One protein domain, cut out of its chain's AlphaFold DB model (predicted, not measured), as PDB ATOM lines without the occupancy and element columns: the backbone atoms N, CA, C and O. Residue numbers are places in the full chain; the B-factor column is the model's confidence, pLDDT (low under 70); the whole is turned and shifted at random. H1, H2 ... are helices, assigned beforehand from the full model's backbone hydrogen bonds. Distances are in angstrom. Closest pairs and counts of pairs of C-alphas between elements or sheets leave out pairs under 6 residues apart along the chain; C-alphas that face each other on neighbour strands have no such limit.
ATOM      1  N   THR A 136     -72.629 -49.803  -8.542       56.56
ATOM      2  CA  THR A 136     -71.692 -48.697  -8.317       56.56
ATOM      3  C   THR A 136     -70.925 -48.495  -9.618       56.56
ATOM      4  O   THR A 136     -70.230 -49.403 -10.065       56.56
ATOM      5  N   LYS A 137     -71.117 -47.346 -10.273       54.56
ATOM      6  CA  LYS A 137     -70.305 -46.964 -11.433       54.56
ATOM      7  C   LYS A 137     -68.898 -46.621 -10.945       54.56
ATOM      8  O   LYS A 137     -68.764 -45.948  -9.923       54.56
ATOM      9  N   ARG A 138     -67.876 -47.097 -11.653       59.84
ATOM     10  CA  ARG A 138     -66.500 -46.670 -11.419       59.84
ATOM     11  C   ARG A 138     -66.341 -45.261 -11.985       59.84
ATOM     12  O   ARG A 138     -66.779 -44.998 -13.098       59.84
ATOM     13  N   HIS A 139     -65.751 -44.363 -11.206       51.19
ATOM     14  CA  HIS A 139     -65.286 -43.071 -11.698       51.19
ATOM     15  C   HIS A 139     -63.766 -43.170 -11.784       51.19
ATOM     16  O   HIS A 139     -63.114 -43.355 -10.757       51.19
ATOM     17  N   ILE A 140     -63.215 -43.143 -12.997       58.94
ATOM     18  CA  ILE A 140     -61.769 -43.093 -13.213       58.94
ATOM     19  C   ILE A 140     -61.437 -41.627 -13.472       58.94
ATOM     20  O   ILE A 140     -61.867 -41.059 -14.468       58.94
ATOM     21  N   PHE A 141     -60.725 -40.993 -12.544       49.31
ATOM     22  CA  PHE A 141     -60.197 -39.652 -12.774       49.31
ATOM     23  C   PHE A 141     -58.985 -39.766 -13.701       49.31
ATOM     24  O   PHE A 141     -58.128 -40.623 -13.483       49.31
ATOM     25  N   VAL A 142     -58.918 -38.919 -14.731       53.47
ATOM     26  CA  VAL A 142     -57.725 -38.805 -15.579       53.47
ATOM     27  C   VAL A 142     -56.556 -38.395 -14.684       53.47
ATOM     28  O   VAL A 142     -56.642 -37.380 -13.995       53.47
ATOM     29  N   LYS A 143     -55.489 -39.200 -14.648       53.34
ATOM     30  CA  LYS A 143     -54.280 -38.866 -13.889       53.34
ATOM     31  C   LYS A 143     -53.535 -37.750 -14.626       53.34
ATOM     32  O   LYS A 143     -53.251 -37.878 -15.811       53.34
ATOM     33  N   GLU A 144     -53.214 -36.665 -13.924       45.44
ATOM     34  CA  GLU A 144     -52.482 -35.520 -14.495       45.44
ATOM     35  C   GLU A 144     -50.996 -35.829 -14.763       45.44
ATOM     36  O   GLU A 144     -50.356 -35.125 -15.541       45.44
ATOM     37  N   VAL A 145     -50.450 -36.901 -14.173       44.03
ATOM     38  CA  VAL A 145     -49.056 -37.335 -14.354       44.03
ATOM     39  C   VAL A 145     -49.027 -38.787 -14.828       44.03
ATOM     40  O   VAL A 145     -49.462 -39.696 -14.120       44.03
ATOM     41  N   ILE A 146     -48.517 -38.986 -16.042       58.06
ATOM     42  CA  ILE A 146     -48.291 -40.293 -16.666       58.06
ATOM     43  C   ILE A 146     -46.883 -40.732 -16.266       58.06
ATOM     44  O   ILE A 146     -45.923 -40.037 -16.589       58.06
ATOM     45  N   ILE A 147     -46.769 -41.832 -15.516       61.81
ATOM     46  CA  ILE A 147     -45.480 -42.339 -15.013       61.81
ATOM     47  C   ILE A 147     -44.814 -43.230 -16.076       61.81
ATOM     48  O   ILE A 147     -43.624 -43.076 -16.331       61.81
ATOM     49  N   GLU A 148     -45.591 -44.097 -16.740       67.00
ATOM     50  CA  GLU A 148     -45.143 -45.013 -17.803       67.00
ATOM     51  C   GLU A 148     -46.232 -45.147 -18.884       67.00
ATOM     52  O   GLU A 148     -47.422 -45.236 -18.556       67.00
ATOM     53  N   ASP A 149     -45.834 -45.145 -20.162       66.25
ATOM     54  CA  ASP A 149     -46.747 -45.369 -21.288       66.25
ATOM     55  C   ASP A 149     -47.209 -46.844 -21.332       66.25
ATOM     56  O   ASP A 149     -46.385 -47.738 -21.136       66.25
ATOM     57  N   PRO A 150     -48.497 -47.131 -21.612       73.31
ATOM     58  CA  PRO A 150     -49.003 -48.503 -21.690       73.31
ATOM     59  C   PRO A 150     -48.357 -49.300 -22.831       73.31
ATOM     60  O   PRO A 150     -48.160 -48.763 -23.926       73.31
ATOM     61  N   ASP A 151     -48.125 -50.601 -22.631       79.75
ATOM     62  CA  ASP A 151     -47.651 -51.485 -23.700       79.75
ATOM     63  C   ASP A 151     -48.817 -51.945 -24.592       79.75
ATOM     64  O   ASP A 151     -49.445 -52.991 -24.397       79.75
ATOM     65  N   TYR A 152     -49.120 -51.137 -25.609       78.50
ATOM     66  CA  TYR A 152     -50.218 -51.395 -26.542       78.50
ATOM     67  C   TYR A 152     -50.083 -52.712 -27.327       78.50
ATOM     68  O   TYR A 152     -51.112 -53.236 -27.752       78.50
ATOM     69  N   ALA A 153     -48.882 -53.292 -27.441       78.75
ATOM     70  CA  ALA A 153     -48.670 -54.537 -28.178       78.75
ATOM     71  C   ALA A 153     -49.169 -55.772 -27.403       78.75
ATOM     72  O   ALA A 153     -49.684 -56.729 -27.990       78.75
ATOM     73  N   THR A 154     -49.057 -55.771 -26.070       85.00
ATOM     74  CA  THR A 154     -49.431 -56.922 -25.226       85.00
ATOM     75  C   THR A 154     -50.844 -56.819 -24.639       85.00
ATOM     76  O   THR A 154     -51.450 -57.838 -24.273       85.00
ATOM     77  N   LEU A 155     -51.431 -55.616 -24.616       84.56
ATOM     78  CA  LEU A 155     -52.786 -55.357 -24.113       84.56
ATOM     79  C   LEU A 155     -53.900 -56.186 -24.797       84.56
ATOM     80  O   LEU A 155     -54.733 -56.742 -24.073       84.56
ATOM     81  N   PRO A 156     -53.950 -56.353 -26.138       87.38
ATOM     82  CA  PRO A 156     -55.000 -57.140 -26.796       87.38
ATOM     83  C   PRO A 156     -55.017 -58.610 -26.360       87.38
ATOM     84  O   PRO A 156     -56.085 -59.211 -26.185       87.38
ATOM     85  N   VAL A 157     -53.832 -59.189 -26.136       90.06
ATOM     86  CA  VAL A 157     -53.673 -60.576 -25.678       90.06
ATOM     87  C   VAL A 157     -54.215 -60.721 -24.256       90.06
ATOM     88  O   VAL A 157     -55.063 -61.582 -24.008       90.06
ATOM     89  N   ARG A 158     -53.820 -59.826 -23.340       87.75
ATOM     90  CA  ARG A 158     -54.269 -59.843 -21.935       87.75
ATOM     91  C   ARG A 158     -55.768 -59.550 -21.787       87.75
ATOM     92  O   ARG A 158     -56.440 -60.181 -20.970       87.75
ATOM     93  N   LEU A 159     -56.331 -58.656 -22.606       88.06
ATOM     94  CA  LEU A 159     -57.779 -58.400 -22.660       88.06
ATOM     95  C   LEU A 159     -58.561 -59.632 -23.136       88.06
ATOM     96  O   LEU A 159     -59.630 -59.948 -22.601       88.06
ATOM     97  N   THR A 160     -58.022 -60.355 -24.121       90.19
ATOM     98  CA  THR A 160     -58.618 -61.597 -24.625       90.19
ATOM     99  C   THR A 160     -58.560 -62.707 -23.578       90.19
ATOM    100  O   THR A 160     -59.547 -63.424 -23.386       90.19
ATOM    101  N   GLU A 161     -57.449 -62.822 -22.852       91.44
ATOM    102  CA  GLU A 161     -57.306 -63.759 -21.740       91.44
ATOM    103  C   GLU A 161     -58.333 -63.471 -20.632       91.44
ATOM    104  O   GLU A 161     -59.098 -64.366 -20.258       91.44
ATOM    105  N   LEU A 162     -58.443 -62.214 -20.181       89.25
ATOM    106  CA  LEU A 162     -59.431 -61.799 -19.182       89.25
ATOM    107  C   LEU A 162     -60.861 -62.143 -19.636       89.25
ATOM    108  O   LEU A 162     -61.638 -62.741 -18.883       89.25
ATOM    109  N   LYS A 163     -61.198 -61.858 -20.903       91.50
ATOM    110  CA  LYS A 163     -62.491 -62.216 -21.514       91.50
ATOM    111  C   LYS A 163     -62.756 -63.722 -21.445       91.50
ATOM    112  O   LYS A 163     -63.869 -64.138 -21.102       91.50
ATOM    113  N   GLN A 164     -61.763 -64.549 -21.769       92.62
ATOM    114  CA  GLN A 164     -61.897 -66.005 -21.717       92.62
ATOM    115  C   GLN A 164     -62.063 -66.518 -20.283       92.62
ATOM    116  O   GLN A 164     -62.940 -67.354 -20.046       92.62
ATOM    117  N   ARG A 165     -61.298 -65.991 -19.318       90.75
ATOM    118  CA  ARG A 165     -61.428 -66.340 -17.891       90.75
ATOM    119  C   ARG A 165     -62.824 -66.015 -17.364       90.75
ATOM    120  O   ARG A 165     -63.477 -66.882 -16.784       90.75
ATOM    121  N   CYS A 166     -63.339 -64.826 -17.674       86.81
ATOM    122  CA  CYS A 166     -64.703 -64.421 -17.337       86.81
ATOM    123  C   CYS A 166     -65.773 -65.358 -17.928       86.81
ATOM    124  O   CYS A 166     -66.718 -65.731 -17.229       86.81
ATOM    125  N   ARG A 167     -65.624 -65.782 -19.193       89.69
ATOM    126  CA  ARG A 167     -66.545 -66.744 -19.831       89.69
ATOM    127  C   ARG A 167     -66.497 -68.117 -19.161       89.69
ATOM    128  O   ARG A 167     -67.552 -68.672 -18.855       89.69
ATOM    129  N   ARG A 168     -65.297 -68.652 -18.908       90.50
ATOM    130  CA  ARG A 168     -65.109 -69.957 -18.245       90.50
ATOM    131  C   ARG A 168     -65.715 -69.957 -16.845       90.50
ATOM    132  O   ARG A 168     -66.453 -70.877 -16.502       90.50
ATOM    133  N   TYR A 169     -65.470 -68.898 -16.079       86.75
ATOM    134  CA  TYR A 169     -66.025 -68.733 -14.742       86.75
ATOM    135  C   TYR A 169     -67.564 -68.675 -14.754       86.75
ATOM    136  O   TYR A 169     -68.213 -69.397 -14.000       86.75
ATOM    137  N   ALA A 170     -68.168 -67.900 -15.665       85.19
ATOM    138  CA  ALA A 170     -69.627 -67.792 -15.769       85.19
ATOM    139  C   ALA A 170     -70.321 -69.132 -16.081       85.19
ATOM    140  O   ALA A 170     -71.406 -69.394 -15.554       85.19
ATOM    141  N   VAL A 171     -69.697 -69.969 -16.919       86.19
ATOM    142  CA  VAL A 171     -70.195 -71.312 -17.260       86.19
ATOM    143  C   VAL A 171     -70.005 -72.281 -16.090       86.19
ATOM    144  O   VAL A 171     -70.957 -72.969 -15.723       86.19
ATOM    145  N   ARG A 172     -68.813 -72.300 -15.473       85.81
ATOM    146  CA  ARG A 172     -68.467 -73.193 -14.352       85.81
ATOM    147  C   ARG A 172     -69.378 -72.982 -13.143       85.81
ATOM    148  O   ARG A 172     -69.921 -73.945 -12.615       85.81
ATOM    149  N   GLU A 173     -69.572 -71.730 -12.737       78.88
ATOM    150  CA  GLU A 173     -70.365 -71.379 -11.551       78.88
ATOM    151  C   GLU A 173     -71.873 -71.281 -11.817       78.88
ATOM    152  O   GLU A 173     -72.658 -71.104 -10.879       78.88
ATOM    153  N   ASN A 174     -72.278 -71.387 -13.089       77.56
ATOM    154  CA  ASN A 174     -73.662 -71.334 -13.553       77.56
ATOM    155  C   ASN A 174     -74.465 -70.213 -12.864       77.56
ATOM    156  O   ASN A 174     -75.507 -70.451 -12.252       77.56
ATOM    157  N   LEU A 175     -73.950 -68.978 -12.931       71.19
ATOM    158  CA  LEU A 175     -74.392 -67.844 -12.095       71.19
ATOM    159  C   LEU A 175     -75.871 -67.435 -12.283       71.19
ATOM    160  O   LEU A 175     -76.369 -66.595 -11.534       71.19
ATOM    161  N   LEU A 176     -76.576 -68.001 -13.270       71.25
ATOM    162  CA  LEU A 176     -78.025 -67.850 -13.433       71.25
ATOM    163  C   LEU A 176     -78.828 -68.671 -12.417       71.25
ATOM    164  O   LEU A 176     -79.907 -68.238 -12.008       71.25
ATOM    165  N   LYS A 177     -78.337 -69.852 -12.026       77.81
ATOM    166  CA  LYS A 177     -79.074 -70.743 -11.129       77.81
ATOM    167  C   LYS A 177     -78.977 -70.245  -9.683       77.81
ATOM    168  O   LYS A 177     -77.891 -69.851  -9.242       77.81
ATOM    169  N   PRO A 178     -80.091 -70.264  -8.928       78.00
ATOM    170  CA  PRO A 178     -80.041 -69.971  -7.506       78.00
ATOM    171  C   PRO A 178     -79.153 -71.010  -6.803       78.00
ATOM    172  O   PRO A 178     -79.235 -72.200  -7.123       78.00
ATOM    173  N   PRO A 179     -78.292 -70.591  -5.863       76.88
ATOM    174  CA  PRO A 179     -77.476 -71.529  -5.108       76.88
ATOM    175  C   PRO A 179     -78.379 -72.388  -4.212       76.88
ATOM    176  O   PRO A 179     -79.383 -71.905  -3.681       76.88
ATOM    177  N   GLY A 180     -78.034 -73.663  -4.022       80.50
ATOM    178  CA  GLY A 180     -78.780 -74.537  -3.115       80.50
ATOM    179  C   GLY A 180     -78.751 -73.979  -1.690       80.50
ATOM    180  O   GLY A 180     -77.685 -73.617  -1.191       80.50
ATOM    181  N   TYR A 181     -79.903 -73.888  -1.020       78.69
ATOM    182  CA  TYR A 181     -79.988 -73.312   0.329       78.69
ATOM    183  C   TYR A 181     -79.064 -74.045   1.315       78.69
ATOM    184  O   TYR A 181     -78.203 -73.434   1.940       78.69
ATOM    185  N   VAL A 182     -79.158 -75.378   1.361       77.38
ATOM    186  CA  VAL A 182     -78.349 -76.224   2.254       77.38
ATOM    187  C   VAL A 182     -76.855 -76.132   1.921       77.38
ATOM    188  O   VAL A 182     -76.026 -75.960   2.808       77.38
ATOM    189  N   SER A 183     -76.484 -76.157   0.639       72.38
ATOM    190  CA  SER A 183     -75.077 -76.009   0.246       72.38
ATOM    191  C   SER A 183     -74.507 -74.635   0.599       72.38
ATOM    192  O   SER A 183     -73.317 -74.522   0.831       72.38
ATOM    193  N   THR A 184     -75.343 -73.597   0.657       74.88
ATOM    194  CA  THR A 184     -74.894 -72.223   0.922       74.88
ATOM    195  C   THR A 184     -74.548 -71.992   2.394       74.88
ATOM    196  O   THR A 184     -73.594 -71.281   2.696       74.88
ATOM    197  N   PHE A 185     -75.317 -72.576   3.319       76.00
ATOM    198  CA  PHE A 185     -75.116 -72.360   4.758       76.00
ATOM    199  C   PHE A 185     -74.257 -73.435   5.428       76.00
ATOM    200  O   PHE A 185     -73.588 -73.131   6.413       76.00
ATOM    201  N   PHE A 186     -74.258 -74.663   4.897       75.62
ATOM    202  CA  PHE A 186     -73.604 -75.812   5.533       75.62
ATOM    203  C   PHE A 186     -72.322 -76.279   4.827       75.62
ATOM    204  O   PHE A 186     -71.601 -77.092   5.391       75.62
ATOM    205  N   HIS A 187     -72.012 -75.785   3.621       74.06
ATOM    206  CA  HIS A 187     -70.753 -76.098   2.935       74.06
ATOM    207  C   HIS A 187     -69.962 -74.817   2.664       74.06
ATOM    208  O   HIS A 187     -70.400 -73.947   1.915       74.06
ATOM    209  N   HIS A 188     -68.773 -74.707   3.258       66.50
ATOM    210  CA  HIS A 188     -67.847 -73.617   2.962       66.50
ATOM    211  C   HIS A 188     -67.206 -73.844   1.588       66.50
ATOM    212  O   HIS A 188     -66.651 -74.912   1.333       66.50
ATOM    213  N   ARG A 189     -67.287 -72.851   0.699       66.50
ATOM    214  CA  ARG A 189     -66.542 -72.825  -0.563       66.50
ATOM    215  C   ARG A 189     -65.792 -71.505  -0.635       66.50
ATOM    216  O   ARG A 189     -66.427 -70.455  -0.638       66.50
ATOM    217  N   ASP A 190     -64.470 -71.572  -0.703       64.19
ATOM    218  CA  ASP A 190     -63.650 -70.411  -1.022       64.19
ATOM    219  C   ASP A 190     -63.557 -70.273  -2.538       64.19
ATOM    220  O   ASP A 190     -63.174 -71.209  -3.242       64.19
ATOM    221  N   ASP A 191     -63.937 -69.105  -3.047       66.75
ATOM    222  CA  ASP A 191     -63.808 -68.780  -4.462       66.75
ATOM    223  C   ASP A 191     -62.687 -67.758  -4.656       66.75
ATOM    224  O   ASP A 191     -62.884 -66.543  -4.572       66.75
ATOM    225  N   HIS A 192     -61.485 -68.275  -4.889       77.88
ATOM    226  CA  HIS A 192     -60.317 -67.460  -5.208       77.88
ATOM    227  C   HIS A 192     -60.290 -67.017  -6.680       77.88
ATOM    228  O   HIS A 192     -59.603 -66.048  -7.014       77.88
ATOM    229  N   GLU A 193     -61.068 -67.658  -7.563       80.00
ATOM    230  CA  GLU A 193     -61.048 -67.372  -9.002       80.00
ATOM    231  C   GLU A 193     -61.523 -65.948  -9.280       80.00
ATOM    232  O   GLU A 193     -60.831 -65.196  -9.968       80.00
ATOM    233  N   ILE A 194     -62.643 -65.518  -8.686       81.12
ATOM    234  CA  ILE A 194     -63.131 -64.149  -8.906       81.12
ATOM    235  C   ILE A 194     -62.172 -63.088  -8.359       81.12
ATOM    236  O   ILE A 194     -62.099 -61.987  -8.904       81.12
ATOM    237  N   SER A 195     -61.435 -63.413  -7.289       81.50
ATOM    238  CA  SER A 195     -60.438 -62.512  -6.713       81.50
ATOM    239  C   SER A 195     -59.302 -62.291  -7.701       81.50
ATOM    240  O   SER A 195     -58.959 -61.150  -7.986       81.50
ATOM    241  N   SER A 196     -58.801 -63.372  -8.299       85.12
ATOM    242  CA  SER A 196     -57.747 -63.291  -9.311       85.12
ATOM    243  C   SER A 196     -58.206 -62.612 -10.613       85.12
ATOM    244  O   SER A 196     -57.427 -61.900 -11.241       85.12
ATOM    245  N   ILE A 197     -59.476 -62.775 -11.015       85.88
ATOM    246  CA  ILE A 197     -60.068 -62.047 -12.154       85.88
ATOM    247  C   ILE A 197     -60.139 -60.546 -11.847       85.88
ATOM    248  O   ILE A 197     -59.829 -59.727 -12.709       85.88
ATOM    249  N   SER A 198     -60.538 -60.185 -10.624       84.31
ATOM    250  CA  SER A 198     -60.583 -58.790 -10.185       84.31
ATOM    251  C   SER A 198     -59.194 -58.161 -10.166       84.31
ATOM    252  O   SER A 198     -59.045 -57.036 -10.620       84.31
ATOM    253  N   GLU A 199     -58.186 -58.870  -9.667       85.44
ATOM    254  CA  GLU A 199     -56.807 -58.385  -9.607       85.44
ATOM    255  C   GLU A 199     -56.216 -58.169 -11.007       85.44
ATOM    256  O   GLU A 199     -55.698 -57.092 -11.292       85.44
ATOM    257  N   GLN A 200     -56.400 -59.128 -11.923       86.69
ATOM    258  CA  GLN A 200     -55.971 -58.983 -13.320       86.69
ATOM    259  C   GLN A 200     -56.683 -57.818 -14.025       86.69
ATOM    260  O   GLN A 200     -56.061 -57.078 -14.788       86.69
ATOM    261  N   MET A 201     -57.986 -57.647 -13.782       86.00
ATOM    262  CA  MET A 201     -58.744 -56.509 -14.305       86.00
ATOM    263  C   MET A 201     -58.189 -55.188 -13.767       86.00
ATOM    264  O   MET A 201     -58.054 -54.243 -14.539       86.00
ATOM    265  N   GLU A 202     -57.855 -55.112 -12.477       84.69
ATOM    266  CA  GLU A 202     -57.337 -53.878 -11.890       84.69
ATOM    267  C   GLU A 202     -55.945 -53.506 -12.383       84.69
ATOM    268  O   GLU A 202     -55.723 -52.342 -12.699       84.69
ATOM    269  N   GLN A 203     -55.058 -54.485 -12.561       86.06
ATOM    270  CA  GLN A 203     -53.750 -54.261 -13.181       86.06
ATOM    271  C   GLN A 203     -53.886 -53.686 -14.599       86.06
ATOM    272  O   GLN A 203     -53.213 -52.722 -14.950       86.06
ATOM    273  N   LEU A 204     -54.798 -54.240 -15.407       85.88
ATOM    274  CA  LEU A 204     -55.061 -53.754 -16.765       85.88
ATOM    275  C   LEU A 204     -55.651 -52.340 -16.775       85.88
ATOM    276  O   LEU A 204     -55.283 -51.519 -17.612       85.88
ATOM    277  N   VAL A 205     -56.572 -52.050 -15.855       84.81
ATOM    278  CA  VAL A 205     -57.153 -50.710 -15.716       84.81
ATOM    279  C   VAL A 205     -56.102 -49.703 -15.261       84.81
ATOM    280  O   VAL A 205     -56.087 -48.589 -15.773       84.81
ATOM    281  N   GLU A 206     -55.228 -50.070 -14.326       83.81
ATOM    282  CA  GLU A 206     -54.155 -49.207 -13.834       83.81
ATOM    283  C   GLU A 206     -53.154 -48.857 -14.938       83.81
ATOM    284  O   GLU A 206     -52.869 -47.675 -15.132       83.81
ATOM    285  N   GLU A 207     -52.714 -49.844 -15.713       83.69
ATOM    286  CA  GLU A 207     -51.813 -49.648 -16.850       83.69
ATOM    287  C   GLU A 207     -52.452 -48.760 -17.925       83.69
ATOM    288  O   GLU A 207     -51.905 -47.728 -18.303       83.69
ATOM    289  N   MET A 208     -53.671 -49.085 -18.363       81.44
ATOM    290  CA  MET A 208     -54.360 -48.302 -19.392       81.44
ATOM    291  C   MET A 208     -54.825 -46.920 -18.899       81.44
ATOM    292  O   MET A 208     -55.049 -46.029 -19.721       81.44
ATOM    293  N   SER A 209     -54.950 -46.703 -17.581       82.38
ATOM    294  CA  SER A 209     -55.272 -45.382 -17.010       82.38
ATOM    295  C   SER A 209     -54.196 -44.331 -17.287       82.38
ATOM    296  O   SER A 209     -54.483 -43.138 -17.206       82.38
ATOM    297  N   ASN A 210     -52.987 -44.769 -17.647       82.94
ATOM    298  CA  ASN A 210     -51.884 -43.907 -18.053       82.94
ATOM    299  C   ASN A 210     -51.974 -43.472 -19.534       82.94
ATOM    300  O   ASN A 210     -51.154 -42.677 -19.990       82.94
ATOM    301  N   SER A 211     -52.958 -43.954 -20.306       79.56
ATOM    302  CA  SER A 211     -53.135 -43.561 -21.709       79.56
ATOM    303  C   SER A 211     -53.656 -42.125 -21.863       79.56
ATOM    304  O   SER A 211     -54.520 -41.671 -21.115       79.56
ATOM    305  N   ARG A 212     -53.186 -41.427 -22.907       73.94
ATOM    306  CA  ARG A 212     -53.668 -40.089 -23.304       73.94
ATOM    307  C   ARG A 212     -54.940 -40.119 -24.165       73.94
ATOM    308  O   ARG A 212     -55.522 -39.059 -24.397       73.94
ATOM    309  N   ASP A 213     -55.377 -41.283 -24.662       81.38
ATOM    310  CA  ASP A 213     -56.571 -41.365 -25.518       81.38
ATOM    311  C   ASP A 213     -57.865 -41.253 -24.696       81.38
ATOM    312  O   ASP A 213     -58.228 -42.131 -23.911       81.38
ATOM    313  N   ARG A 214     -58.623 -40.178 -24.933       80.00
ATOM    314  CA  ARG A 214     -59.882 -39.896 -24.235       80.00
ATOM    315  C   ARG A 214     -60.947 -40.961 -24.493       80.00
ATOM    316  O   ARG A 214     -61.759 -41.224 -23.610       80.00
ATOM    317  N   GLN A 215     -60.963 -41.572 -25.677       82.19
ATOM    318  CA  GLN A 215     -61.941 -42.616 -25.981       82.19
ATOM    319  C   GLN A 215     -61.618 -43.928 -25.257       82.19
ATOM    320  O   GLN A 215     -62.536 -44.593 -24.776       82.19
ATOM    321  N   LEU A 216     -60.334 -44.266 -25.125       83.56
ATOM    322  CA  LEU A 216     -59.869 -45.399 -24.325       83.56
ATOM    323  C   LEU A 216     -60.256 -45.205 -22.848       83.56
ATOM    324  O   LEU A 216     -60.861 -46.094 -22.245       83.56
ATOM    325  N   LEU A 217     -60.027 -44.007 -22.297       82.81
ATOM    326  CA  LEU A 217     -60.429 -43.644 -20.931       82.81
ATOM    327  C   LEU A 217     -61.954 -43.716 -20.712       82.81
ATOM    328  O   LEU A 217     -62.406 -44.235 -19.693       82.81
ATOM    329  N   MET A 218     -62.766 -43.277 -21.682       83.25
ATOM    330  CA  MET A 218     -64.232 -43.403 -21.610       83.25
ATOM    331  C   MET A 218     -64.707 -44.863 -21.590       83.25
ATOM    332  O   MET A 218     -65.712 -45.179 -20.948       83.25
ATOM    333  N   GLU A 219     -64.022 -45.761 -22.301       83.69
ATOM    334  CA  GLU A 219     -64.378 -47.181 -22.306       83.69
ATOM    335  C   GLU A 219     -63.904 -47.882 -21.021       83.69
ATOM    336  O   GLU A 219     -64.636 -48.707 -20.471       83.69
ATOM    337  N   LEU A 220     -62.753 -47.483 -20.469       83.25
ATOM    338  CA  LEU A 220     -62.258 -47.919 -19.155       83.25
ATOM    339  C   LEU A 220     -63.241 -47.617 -18.015       83.25
ATOM    340  O   LEU A 220     -63.448 -48.464 -17.144       83.25
ATOM    341  N   GLU A 221     -63.900 -46.452 -18.026       81.88
ATOM    342  CA  GLU A 221     -64.910 -46.082 -17.017       81.88
ATOM    343  C   GLU A 221     -66.100 -47.058 -16.957       81.88
ATOM    344  O   GLU A 221     -66.824 -47.123 -15.958       81.88
ATOM    345  N   ARG A 222     -66.327 -47.843 -18.018       83.50
ATOM    346  CA  ARG A 222     -67.424 -48.817 -18.078       83.50
ATOM    347  C   ARG A 222     -67.123 -50.115 -17.330       83.50
ATOM    348  O   ARG A 222     -68.059 -50.901 -17.132       83.50
ATOM    349  N   PHE A 223     -65.880 -50.347 -16.894       81.44
ATOM    350  CA  PHE A 223     -65.557 -51.505 -16.064       81.44
ATOM    351  C   PHE A 223     -66.275 -51.440 -14.705       81.44
ATOM    352  O   PHE A 223     -66.217 -50.423 -14.007       81.44
ATOM    353  N   PRO A 224     -66.972 -52.517 -14.297       80.94
ATOM    354  CA  PRO A 224     -67.575 -52.595 -12.975       80.94
ATOM    355  C   PRO A 224     -66.517 -52.908 -11.909       80.94
ATOM    356  O   PRO A 224     -65.591 -53.675 -12.147       80.94
ATOM    357  N   ILE A 225     -66.707 -52.390 -10.695       76.25
ATOM    358  CA  ILE A 225     -65.918 -52.808  -9.529       76.25
ATOM    359  C   ILE A 225     -66.456 -54.160  -9.047       76.25
ATOM    360  O   ILE A 225     -67.624 -54.266  -8.655       76.25
ATOM    361  N   LEU A 226     -65.613 -55.192  -9.079       72.25
ATOM    362  CA  LEU A 226     -65.974 -56.537  -8.640       72.25
ATOM    363  C   LEU A 226     -65.856 -56.664  -7.117       72.25
ATOM    364  O   LEU A 226     -64.852 -56.325  -6.501       72.25
ATOM    365  N   PHE A 227     -66.899 -57.199  -6.492       67.50
ATOM    366  CA  PHE A 227     -66.926 -57.494  -5.062       67.50
ATOM    367  C   PHE A 227     -66.608 -58.983  -4.849       67.50
ATOM    368  O   PHE A 227     -67.467 -59.841  -5.048       67.50
ATOM    369  N   THR A 228     -65.385 -59.288  -4.419       64.12
ATOM    370  CA  THR A 228     -64.798 -60.643  -4.446       64.12
ATOM    371  C   THR A 228     -65.307 -61.617  -3.379       64.12
ATOM    372  O   THR A 228     -65.125 -62.818  -3.523       64.12
ATOM    373  N   ARG A 229     -65.952 -61.140  -2.304       61.09
ATOM    374  CA  ARG A 229     -66.317 -61.977  -1.135       61.09
ATOM    375  C   ARG A 229     -67.815 -62.225  -0.940       61.09
ATOM    376  O   ARG A 229     -68.199 -62.958  -0.039       61.09
ATOM    377  N   ALA A 230     -68.682 -61.583  -1.719       59.34
ATOM    378  CA  ALA A 230     -70.110 -61.503  -1.388       59.34
ATOM    379  C   ALA A 230     -71.015 -62.512  -2.130       59.34
ATOM    380  O   ALA A 230     -72.222 -62.528  -1.882       59.34
ATOM    381  N   HIS A 231     -70.465 -63.368  -3.001       61.50
ATOM    382  CA  HIS A 231     -71.222 -64.336  -3.813       61.50
ATOM    383  C   HIS A 231     -71.178 -65.791  -3.315       61.50
ATOM    384  O   HIS A 231     -71.978 -66.591  -3.808       61.50
ATOM    385  N   VAL A 232     -70.301 -66.133  -2.360       62.94
ATOM    386  CA  VAL A 232     -70.069 -67.532  -1.932       62.94
ATOM    387  C   VAL A 232     -70.537 -67.835  -0.514       62.94
ATOM    388  O   VAL A 232     -71.245 -68.816  -0.319       62.94
ATOM    389  N   THR A 233     -70.202 -66.994   0.469       62.66
ATOM    390  CA  THR A 233     -70.559 -67.230   1.879       62.66
ATOM    391  C   THR A 233     -70.918 -65.929   2.594       62.66
ATOM    392  O   THR A 233     -70.239 -64.918   2.392       62.66
ATOM    393  N   PRO A 234     -71.952 -65.921   3.455       64.00
ATOM    394  CA  PRO A 234     -72.391 -64.700   4.122       64.00
ATOM    395  C   PRO A 234     -71.446 -64.247   5.245       64.00
ATOM    396  O   PRO A 234     -71.266 -63.042   5.419       64.00
ATOM    397  N   PHE A 235     -70.811 -65.177   5.969       70.50
ATOM    398  CA  PHE A 235     -69.851 -64.875   7.031       70.50
ATOM    399  C   PHE A 235     -68.606 -65.766   6.950       70.50
ATOM    400  O   PHE A 235     -68.682 -66.930   6.565       70.50
ATOM    401  N   SER A 236     -67.461 -65.220   7.379       68.81
ATOM    402  CA  SER A 236     -66.177 -65.941   7.464       68.81
ATOM    403  C   SER A 236     -66.186 -67.059   8.515       68.81
ATOM    404  O   SER A 236     -65.434 -68.021   8.401       68.81
ATOM    405  N   ARG A 237     -67.029 -66.954   9.553       76.38
ATOM    406  CA  ARG A 237     -67.118 -67.970  10.608       76.38
ATOM    407  C   ARG A 237     -68.212 -68.980  10.273       76.38
ATOM    408  O   ARG A 237     -69.384 -68.613  10.197       76.38
ATOM    409  N   HIS A 238     -67.837 -70.254  10.173       76.38
ATOM    410  CA  HIS A 238     -68.743 -71.352   9.818       76.38
ATOM    411  C   HIS A 238     -69.991 -71.435  10.717       76.38
ATOM    412  O   HIS A 238     -71.108 -71.552  10.222       76.38
ATOM    413  N   TRP A 239     -69.835 -71.293  12.037       79.94
ATOM    414  CA  TRP A 239     -70.960 -71.393  12.976       79.94
ATOM    415  C   TRP A 239     -72.011 -70.285  12.799       79.94
ATOM    416  O   TRP A 239     -73.189 -70.535  13.033       79.94
ATOM    417  N   LEU A 240     -71.618 -69.085  12.345       78.88
ATOM    418  CA  LEU A 240     -72.561 -68.000  12.046       78.88
ATOM    419  C   LEU A 240     -73.405 -68.333  10.814       78.88
ATOM    420  O   LEU A 240     -74.601 -68.059  10.801       78.88
ATOM    421  N   ASN A 241     -72.802 -68.970   9.805       80.69
ATOM    422  CA  ASN A 241     -73.528 -69.440   8.625       80.69
ATOM    423  C   ASN A 241     -74.557 -70.505   9.026       80.69
ATOM    424  O   ASN A 241     -75.724 -70.392   8.656       80.69
ATOM    425  N   VAL A 242     -74.152 -71.472   9.856       79.56
ATOM    426  CA  VAL A 242     -75.050 -72.510  10.379       79.56
ATOM    427  C   VAL A 242     -76.175 -71.900  11.221       79.56
ATOM    428  O   VAL A 242     -77.340 -72.197  10.980       79.56
ATOM    429  N   ALA A 243     -75.862 -70.996  12.154       80.25
ATOM    430  CA  ALA A 243     -76.856 -70.342  13.006       80.25
ATOM    431  C   ALA A 243     -77.883 -69.536  12.191       80.25
ATOM    432  O   ALA A 243     -79.088 -69.631  12.429       80.25
ATOM    433  N   CYS A 244     -77.428 -68.782  11.185       77.31
ATOM    434  CA  CYS A 244     -78.314 -68.057  10.276       77.31
ATOM    435  C   CYS A 244     -79.148 -68.988   9.381       77.31
ATOM    436  O   CYS A 244     -80.281 -68.638   9.063       77.31
ATOM    437  N   GLY A 245     -78.614 -70.150   8.988       80.00
ATOM    438  CA  GLY A 245     -79.343 -71.161   8.217       80.00
ATOM    439  C   GLY A 245     -80.414 -71.893   9.036       80.00
ATOM    440  O   GLY A 245     -81.499 -72.154   8.527       80.00
ATOM    441  N   VAL A 246     -80.147 -72.179  10.317       81.81
ATOM    442  CA  VAL A 246     -81.126 -72.782  11.244       81.81
ATOM    443  C   VAL A 246     -82.279 -71.816  11.523       81.81
ATOM    444  O   VAL A 246     -83.437 -72.226  11.617       81.81
ATOM    445  N   LEU A 247     -81.991 -70.515  11.601       85.06
ATOM    446  CA  LEU A 247     -83.006 -69.486  11.793       85.06
ATOM    447  C   LEU A 247     -83.672 -69.121  10.453       85.06
ATOM    448  O   LEU A 247     -83.395 -68.082   9.853       85.06
ATOM    449  N   PHE A 248     -84.581 -69.996  10.004       77.50
ATOM    450  CA  PHE A 248     -85.245 -69.976   8.691       77.50
ATOM    451  C   PHE A 248     -85.657 -68.585   8.161       77.50
ATOM    452  O   PHE A 248     -85.292 -68.271   7.024       77.50
ATOM    453  N   PRO A 249     -86.345 -67.700   8.922       79.50
ATOM    454  CA  PRO A 249     -86.731 -66.389   8.394       79.50
ATOM    455  C   PRO A 249     -85.529 -65.480   8.085       79.50
ATOM    456  O   PRO A 249     -85.546 -64.783   7.071       79.50
ATOM    457  N   LEU A 250     -84.458 -65.510   8.890       78.56
ATOM    458  CA  LEU A 250     -83.234 -64.751   8.599       78.56
ATOM    459  C   LEU A 250     -82.406 -65.418   7.492       78.56
ATOM    460  O   LEU A 250     -81.897 -64.726   6.607       78.56
ATOM    461  N   GLY A 251     -82.321 -66.750   7.492       81.56
ATOM    462  CA  GLY A 251     -81.623 -67.515   6.460       81.56
ATOM    463  C   GLY A 251     -82.210 -67.289   5.065       81.56
ATOM    464  O   GLY A 251     -81.466 -67.056   4.116       81.56
ATOM    465  N   CYS A 252     -83.540 -67.249   4.930       81.31
ATOM    466  CA  CYS A 252     -84.214 -66.944   3.662       81.31
ATOM    467  C   CYS A 252     -83.889 -65.535   3.138       81.31
ATOM    468  O   CYS A 252     -83.645 -65.366   1.941       81.31
ATOM    469  N   ILE A 253     -83.813 -64.528   4.017       82.12
ATOM    470  CA  ILE A 253     -83.435 -63.155   3.640       82.12
ATOM    471  C   ILE A 253     -81.988 -63.110   3.126       82.12
ATOM    472  O   ILE A 253     -81.707 -62.494   2.094       82.12
ATOM    473  N   ILE A 254     -81.064 -63.781   3.820       80.50
ATOM    474  CA  ILE A 254     -79.647 -63.843   3.432       80.50
ATOM    475  C   ILE A 254     -79.473 -64.624   2.123       80.50
ATOM    476  O   ILE A 254     -78.733 -64.188   1.240       80.50
ATOM    477  N   TRP A 255     -80.197 -65.729   1.956       83.38
ATOM    478  CA  TRP A 255     -80.190 -66.531   0.735       83.38
ATOM    479  C   TRP A 255     -80.694 -65.736  -0.474       83.38
ATOM    480  O   TRP A 255     -80.034 -65.695  -1.514       83.38
ATOM    481  N   PHE A 256     -81.810 -65.016  -0.321       82.12
ATOM    482  CA  PHE A 256     -82.345 -64.149  -1.372       82.12
ATOM    483  C   PHE A 256     -81.357 -63.034  -1.750       82.12
ATOM    484  O   PHE A 256     -81.125 -62.761  -2.932       82.12
ATOM    485  N   ARG A 257     -80.708 -62.426  -0.748       80.06
ATOM    486  CA  ARG A 257     -79.631 -61.446  -0.953       80.06
ATOM    487  C   ARG A 257     -78.467 -62.045  -1.756       80.06
ATOM    488  O   ARG A 257     -77.980 -61.388  -2.678       80.06
ATOM    489  N   MET A 258     -78.031 -63.265  -1.442       78.62
ATOM    490  CA  MET A 258     -76.941 -63.945  -2.156       78.62
ATOM    491  C   MET A 258     -77.298 -64.286  -3.600       78.62
ATOM    492  O   MET A 258     -76.510 -64.027  -4.509       78.62
ATOM    493  N   TRP A 259     -78.498 -64.815  -3.836       80.69
ATOM    494  CA  TRP A 259     -78.958 -65.111  -5.190       80.69
ATOM    495  C   TRP A 259     -78.962 -63.851  -6.060       80.69
ATOM    496  O   TRP A 259     -78.425 -63.842  -7.170       80.69
ATOM    497  N   ARG A 260     -79.471 -62.740  -5.523       78.88
ATOM    498  CA  ARG A 260     -79.452 -61.456  -6.228       78.88
ATOM    499  C   ARG A 260     -78.032 -60.985  -6.547       78.88
ATOM    500  O   ARG A 260     -77.795 -60.400  -7.603       78.88
ATOM    501  N   PHE A 261     -77.087 -61.234  -5.649       77.38
ATOM    502  CA  PHE A 261     -75.689 -60.895  -5.866       77.38
ATOM    503  C   PHE A 261     -75.047 -61.744  -6.976       77.38
ATOM    504  O   PHE A 261     -74.339 -61.193  -7.815       77.38
ATOM    505  N   ARG A 262     -75.369 -63.044  -7.066       79.62
ATOM    506  CA  ARG A 262     -74.972 -63.904  -8.202       79.62
ATOM    507  C   ARG A 262     -75.518 -63.387  -9.536       79.62
ATOM    508  O   ARG A 262     -74.771 -63.287 -10.509       79.62
ATOM    509  N   LEU A 263     -76.785 -62.966  -9.564       79.88
ATOM    510  CA  LEU A 263     -77.386 -62.351 -10.753       79.88
ATOM    511  C   LEU A 263     -76.694 -61.038 -11.144       79.88
ATOM    512  O   LEU A 263     -76.502 -60.781 -12.335       79.88
ATOM    513  N   ARG A 264     -76.281 -60.220 -10.164       79.56
ATOM    514  CA  ARG A 264     -75.478 -59.019 -10.437       79.56
ATOM    515  C   ARG A 264     -74.117 -59.377 -11.015       79.56
ATOM    516  O   ARG A 264     -73.771 -58.828 -12.053       79.56
ATOM    517  N   LEU A 265     -73.394 -60.308 -10.395       81.31
ATOM    518  CA  LEU A 265     -72.072 -60.731 -10.857       81.31
ATOM    519  C   LEU A 265     -72.121 -61.217 -12.312       81.31
ATOM    520  O   LEU A 265     -71.240 -60.905 -13.102       81.31
ATOM    521  N   MET A 266     -73.199 -61.899 -12.706       82.75
ATOM    522  CA  MET A 266     -73.440 -62.279 -14.100       82.75
ATOM    523  C   MET A 266     -73.633 -61.068 -15.034       82.75
ATOM    524  O   MET A 266     -73.250 -61.106 -16.206       82.75
ATOM    525  N   GLY A 267     -74.270 -59.997 -14.557       82.62
ATOM    526  CA  GLY A 267     -74.360 -58.724 -15.276       82.62
ATOM    527  C   GLY A 267     -73.003 -58.027 -15.395       82.62
ATOM    528  O   GLY A 267     -72.657 -57.564 -16.481       82.62
ATOM    529  N   ASP A 268     -72.222 -58.016 -14.316       84.06
ATOM    530  CA  ASP A 268     -70.890 -57.409 -14.269       84.06
ATOM    531  C   ASP A 268     -69.905 -58.158 -15.176       84.06
ATOM    532  O   ASP A 268     -69.233 -57.533 -15.989       84.06
ATOM    533  N   ILE A 269     -69.909 -59.494 -15.166       85.69
ATOM    534  CA  ILE A 269     -69.115 -60.323 -16.089       85.69
ATOM    535  C   ILE A 269     -69.488 -60.051 -17.550       85.69
ATOM    536  O   ILE A 269     -68.612 -59.903 -18.402       85.69
ATOM    537  N   ARG A 270     -70.785 -59.945 -17.865       88.50
ATOM    538  CA  ARG A 270     -71.226 -59.583 -19.221       88.50
ATOM    539  C   ARG A 270     -70.763 -58.184 -19.619       88.50
ATOM    540  O   ARG A 270     -70.436 -57.983 -20.786       88.50
ATOM    541  N   GLN A 271     -70.737 -57.237 -18.682       87.31
ATOM    542  CA  GLN A 271     -70.192 -55.906 -18.931       87.31
ATOM    543  C   GLN A 271     -68.689 -55.968 -19.204       87.31
ATOM    544  O   GLN A 271     -68.267 -55.414 -20.208       87.31
ATOM    545  N   ILE A 272     -67.916 -56.676 -18.375       86.75
ATOM    546  CA  ILE A 272     -66.466 -56.862 -18.551       86.75
ATOM    547  C   ILE A 272     -66.174 -57.407 -19.947       86.75
ATOM    548  O   ILE A 272     -65.388 -56.824 -20.679       86.75
ATOM    549  N   ILE A 273     -66.879 -58.462 -20.368       88.06
ATOM    550  CA  ILE A 273     -66.710 -59.064 -21.699       88.06
ATOM    551  C   ILE A 273     -66.952 -58.043 -22.824       88.06
ATOM    552  O   ILE A 273     -66.184 -58.014 -23.785       88.06
ATOM    553  N   LYS A 274     -68.005 -57.219 -22.712       90.19
ATOM    554  CA  LYS A 274     -68.324 -56.173 -23.699       90.19
ATOM    555  C   LYS A 274     -67.278 -55.059 -23.711       90.19
ATOM    556  O   LYS A 274     -66.865 -54.631 -24.780       90.19
ATOM    557  N   THR A 275     -66.845 -54.615 -22.533       86.94
ATOM    558  CA  THR A 275     -65.848 -53.552 -22.376       86.94
ATOM    559  C   THR A 275     -64.474 -54.003 -22.873       86.94
ATOM    560  O   THR A 275     -63.836 -53.257 -23.602       86.94
ATOM    561  N   CYS A 276     -64.047 -55.244 -22.605       88.25
ATOM    562  CA  CYS A 276     -62.817 -55.806 -23.179       88.25
ATOM    563  C   CYS A 276     -62.848 -55.831 -24.715       88.25
ATOM    564  O   CYS A 276     -61.842 -55.548 -25.358       88.25
ATOM    565  N   GLU A 277     -63.994 -56.160 -25.316       89.94
ATOM    566  CA  GLU A 277     -64.158 -56.186 -26.774       89.94
ATOM    567  C   GLU A 277     -64.079 -54.785 -27.390       89.94
ATOM    568  O   GLU A 277     -63.368 -54.590 -28.373       89.94
ATOM    569  N   ALA A 278     -64.720 -53.796 -26.762       88.44
ATOM    570  CA  ALA A 278     -64.606 -52.400 -27.171       88.44
ATOM    571  C   ALA A 278     -63.173 -51.855 -26.996       88.44
ATOM    572  O   ALA A 278     -62.649 -51.209 -27.901       88.44
ATOM    573  N   LEU A 279     -62.507 -52.175 -25.881       86.69
ATOM    574  CA  LEU A 279     -61.123 -51.763 -25.620       86.69
ATOM    575  C   LEU A 279     -60.132 -52.370 -26.605       86.69
ATOM    576  O   LEU A 279     -59.207 -51.682 -27.010       86.69
ATOM    577  N   THR A 280     -60.338 -53.617 -27.034       88.62
ATOM    578  CA  THR A 280     -59.464 -54.252 -28.035       88.62
ATOM    579  C   THR A 280     -59.458 -53.446 -29.340       88.62
ATOM    580  O   THR A 280     -58.403 -53.231 -29.930       88.62
ATOM    581  N   PHE A 281     -60.622 -52.933 -29.759       87.31
ATOM    582  CA  PHE A 281     -60.731 -52.060 -30.930       87.31
ATOM    583  C   PHE A 281     -60.072 -50.691 -30.702       87.31
ATOM    584  O   PHE A 281     -59.361 -50.192 -31.573       87.31
ATOM    585  N   SER A 282     -60.276 -50.084 -29.528       85.38
ATOM    586  CA  SER A 282     -59.653 -48.801 -29.179       85.38
ATOM    587  C   SER A 282     -58.126 -48.886 -29.099       85.38
ATOM    588  O   SER A 282     -57.455 -48.005 -29.627       85.38
ATOM    589  N   VAL A 283     -57.578 -49.949 -28.504       86.69
ATOM    590  CA  VAL A 283     -56.130 -50.192 -28.397       86.69
ATOM    591  C   VAL A 283     -55.499 -50.355 -29.780       86.69
ATOM    592  O   VAL A 283     -54.539 -49.652 -30.078       86.69
ATOM    593  N   ALA A 284     -56.088 -51.177 -30.657       85.88
ATOM    594  CA  ALA A 284     -55.587 -51.371 -32.023       85.88
ATOM    595  C   ALA A 284     -55.557 -50.063 -32.835       85.88
ATOM    596  O   ALA A 284     -54.657 -49.828 -33.641       85.88
ATOM    597  N   ARG A 285     -56.533 -49.174 -32.611       86.88
ATOM    598  CA  ARG A 285     -56.534 -47.848 -33.235       86.88
ATOM    599  C   ARG A 285     -55.397 -46.967 -32.712       86.88
ATOM    600  O   ARG A 285     -54.733 -46.321 -33.516       86.88
ATOM    601  N   VAL A 286     -55.196 -46.922 -31.394       85.81
ATOM    602  CA  VAL A 286     -54.129 -46.115 -30.773       85.81
ATOM    603  C   VAL A 286     -52.753 -46.592 -31.237       85.81
ATOM    604  O   VAL A 286     -51.909 -45.767 -31.581       85.81
ATOM    605  N   GLU A 287     -52.546 -47.905 -31.322       85.50
ATOM    606  CA  GLU A 287     -51.322 -48.506 -31.856       85.50
ATOM    607  C   GLU A 287     -51.071 -48.083 -33.313       85.50
ATOM    608  O   GLU A 287     -50.013 -47.537 -33.626       85.50
ATOM    609  N   ALA A 288     -52.078 -48.196 -34.188       84.62
ATOM    610  CA  ALA A 288     -51.961 -47.774 -35.585       84.62
ATOM    611  C   ALA A 288     -51.687 -46.263 -35.746       84.62
ATOM    612  O   ALA A 288     -50.970 -45.849 -36.660       84.62
ATOM    613  N   GLU A 289     -52.248 -45.412 -34.879       84.31
ATOM    614  CA  GLU A 289     -51.949 -43.974 -34.862       84.31
ATOM    615  C   GLU A 289     -50.516 -43.683 -34.397       84.31
ATOM    616  O   GLU A 289     -49.845 -42.827 -34.980       84.31
ATOM    617  N   MET A 290     -50.027 -44.404 -33.385       80.38
ATOM    618  CA  MET A 290     -48.648 -44.300 -32.898       80.38
ATOM    619  C   MET A 290     -47.642 -44.725 -33.975       80.38
ATOM    620  O   MET A 290     -46.659 -44.021 -34.203       80.38
ATOM    621  N   GLU A 291     -47.905 -45.821 -34.691       82.00
ATOM    622  CA  GLU A 291     -47.061 -46.286 -35.801       82.00
ATOM    623  C   GLU A 291     -46.996 -45.279 -36.954       82.00
ATOM    624  O   GLU A 291     -45.921 -45.026 -37.499       82.00
ATOM    625  N   ARG A 292     -48.132 -44.663 -37.314       81.25
ATOM    626  CA  ARG A 292     -48.177 -43.602 -38.336       81.25
ATOM    627  C   ARG A 292     -47.368 -42.376 -37.919       81.25
ATOM    628  O   ARG A 292     -46.673 -41.799 -38.747       81.25
ATOM    629  N   ARG A 293     -47.438 -41.984 -36.642       78.38
ATOM    630  CA  ARG A 293     -46.651 -40.859 -36.109       78.38
ATOM    631  C   ARG A 293     -45.154 -41.149 -36.111       78.38
ATOM    632  O   ARG A 293     -44.395 -40.254 -36.460       78.38
ATOM    633  N   ARG A 294     -44.743 -42.376 -35.769       77.50
ATOM    634  CA  ARG A 294     -43.332 -42.793 -35.857       77.50
ATOM    635  C   ARG A 294     -42.818 -42.678 -37.292       77.50
ATOM    636  O   ARG A 294     -41.851 -41.968 -37.516       77.50
ATOM    637  N   LYS A 295     -43.543 -43.242 -38.267       76.69
ATOM    638  CA  LYS A 295     -43.160 -43.177 -39.692       76.69
ATOM    639  C   LYS A 295     -43.019 -41.748 -40.230       76.69
ATOM    640  O   LYS A 295     -42.095 -41.490 -40.977       76.69
ATOM    641  N   ASN A 296     -43.883 -40.820 -39.815       73.94
ATOM    642  CA  ASN A 296     -43.808 -39.413 -40.233       73.94
ATOM    643  C   ASN A 296     -42.707 -38.591 -39.531       73.94
ATOM    644  O   ASN A 296     -42.535 -37.428 -39.872       73.94
ATOM    645  N   THR A 297     -42.056 -39.128 -38.496       69.25
ATOM    646  CA  THR A 297     -40.963 -38.444 -37.775       69.25
ATOM    647  C   THR A 297     -39.588 -38.894 -38.281       69.25
ATOM    648  O   THR A 297     -38.603 -38.200 -38.048       69.25
TER     649      THR A 297
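What this domain is: This is residues 136 to 297 of the 299 residues of the protein "Putative permease" of Prevotella sp. CAG:617 (UniProt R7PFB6). One very long helix, H6, is the spine of a rod, with the shorter helices H1, H3 and H4 gathered alongside its later part and the two short helices H2 and H5 packed on each other near its first residues. Residues 291 to 297, of which 291 to 295 belong to H6, stick out free at the other end, and the long link of residues 221 to 237 runs between the two groups. The printed part has 162 residues, with six named helices in the order H1, H2, H3, H4, H5, H6 and no named strand, so the class is all helix. The whole is loose, with a radius of gyration of the C-alphas of 19.8 A, and spans 72 by 30 by 19 A.

How they stand to each other: Residues 136 to 154, at the beginning of the printed part, hold no named element. H1, residues 155 to 172, touches residues 266 to 284 of H6, residues 248 to 295; their closest C-alphas, those of Lys 163 and Ile 273, are 5.3 A apart. H1 and H6 stand at a shallow tilt of 22 degrees and run opposite ways. H2, residues 181 to 186, is close to H6 but not clearly touching, with the C-alphas of Tyr 181 and Trp 255 closest at 6.8 A and their lines about perpendicular at 88 degrees. H3, residues 193 to 208, touches H1, and the closest C-alphas are those of Leu 162 and Ile 197, 7.1 A apart. H1 and H3 run opposite ways at a shallow tilt of 21 degrees. H3 and H6 are near each other, with 5 pairs of C-alphas within 10 A. H4, residues 214 to 220, forms a helical hairpin with H3 at a shallow tilt of 8 degrees; H3 touches it with residues 205 to 208 alone, and the C-alphas of Val 205 and Leu 220 are closest at 6.8 A. H4 touches residues 275 to 283 of H6 at a shallow tilt of 29 degrees, opposite ways, with the C-alphas of Leu 216 and Ser 282 closest at 5.9 A. H5, residues 238 to 246, touches H2 at a tilt of 38 degrees, only just steep, with the C-alphas of Phe 185 and Asn 241 closest at 5.1 A. H5 and H6 touch only at the corner by their link, where the C-alphas of Gly 245 and Gly 251 are closest at 4.6 A. H6, which touches H1, H4 and H5, is the hub. Among the pairs that are apart are H1 and H4, and H3 and H5. In H1, H2, H3, H4 and H5 every O i to N i+4 pair is within hydrogen-bond range; in H6 43 of 44 are.

Where its parts are: H1 begins at C-alpha 155 at (-52.786, -55.357, -24.113) and measures 25.7 A from first to last C-alpha. H2 has 6 residues. H3 measures 22.7 A, H4 has 7 residues and H5 has 9. H6 runs 69.5 A, from C-alpha 248 at (-85.245, -69.976, 8.691) to C-alpha 295 at (-43.160, -43.177, -39.692).

The domain as a whole: The C-alphas of Val 246 and Thr 297, the two farthest apart, are 72.1 A from each other. The printed part has no cut. The link from H4 to H5 is long, with 17 residues; those from H3 to H4 and from H5 to H6 are tight, and those from H1 to H2 and from H2 to H3 are short. The mean pLDDT of the printed part is 78.5, and it is under 70 at residues 136 to 149, 188 to 191, 227 to 234, 236 and 297.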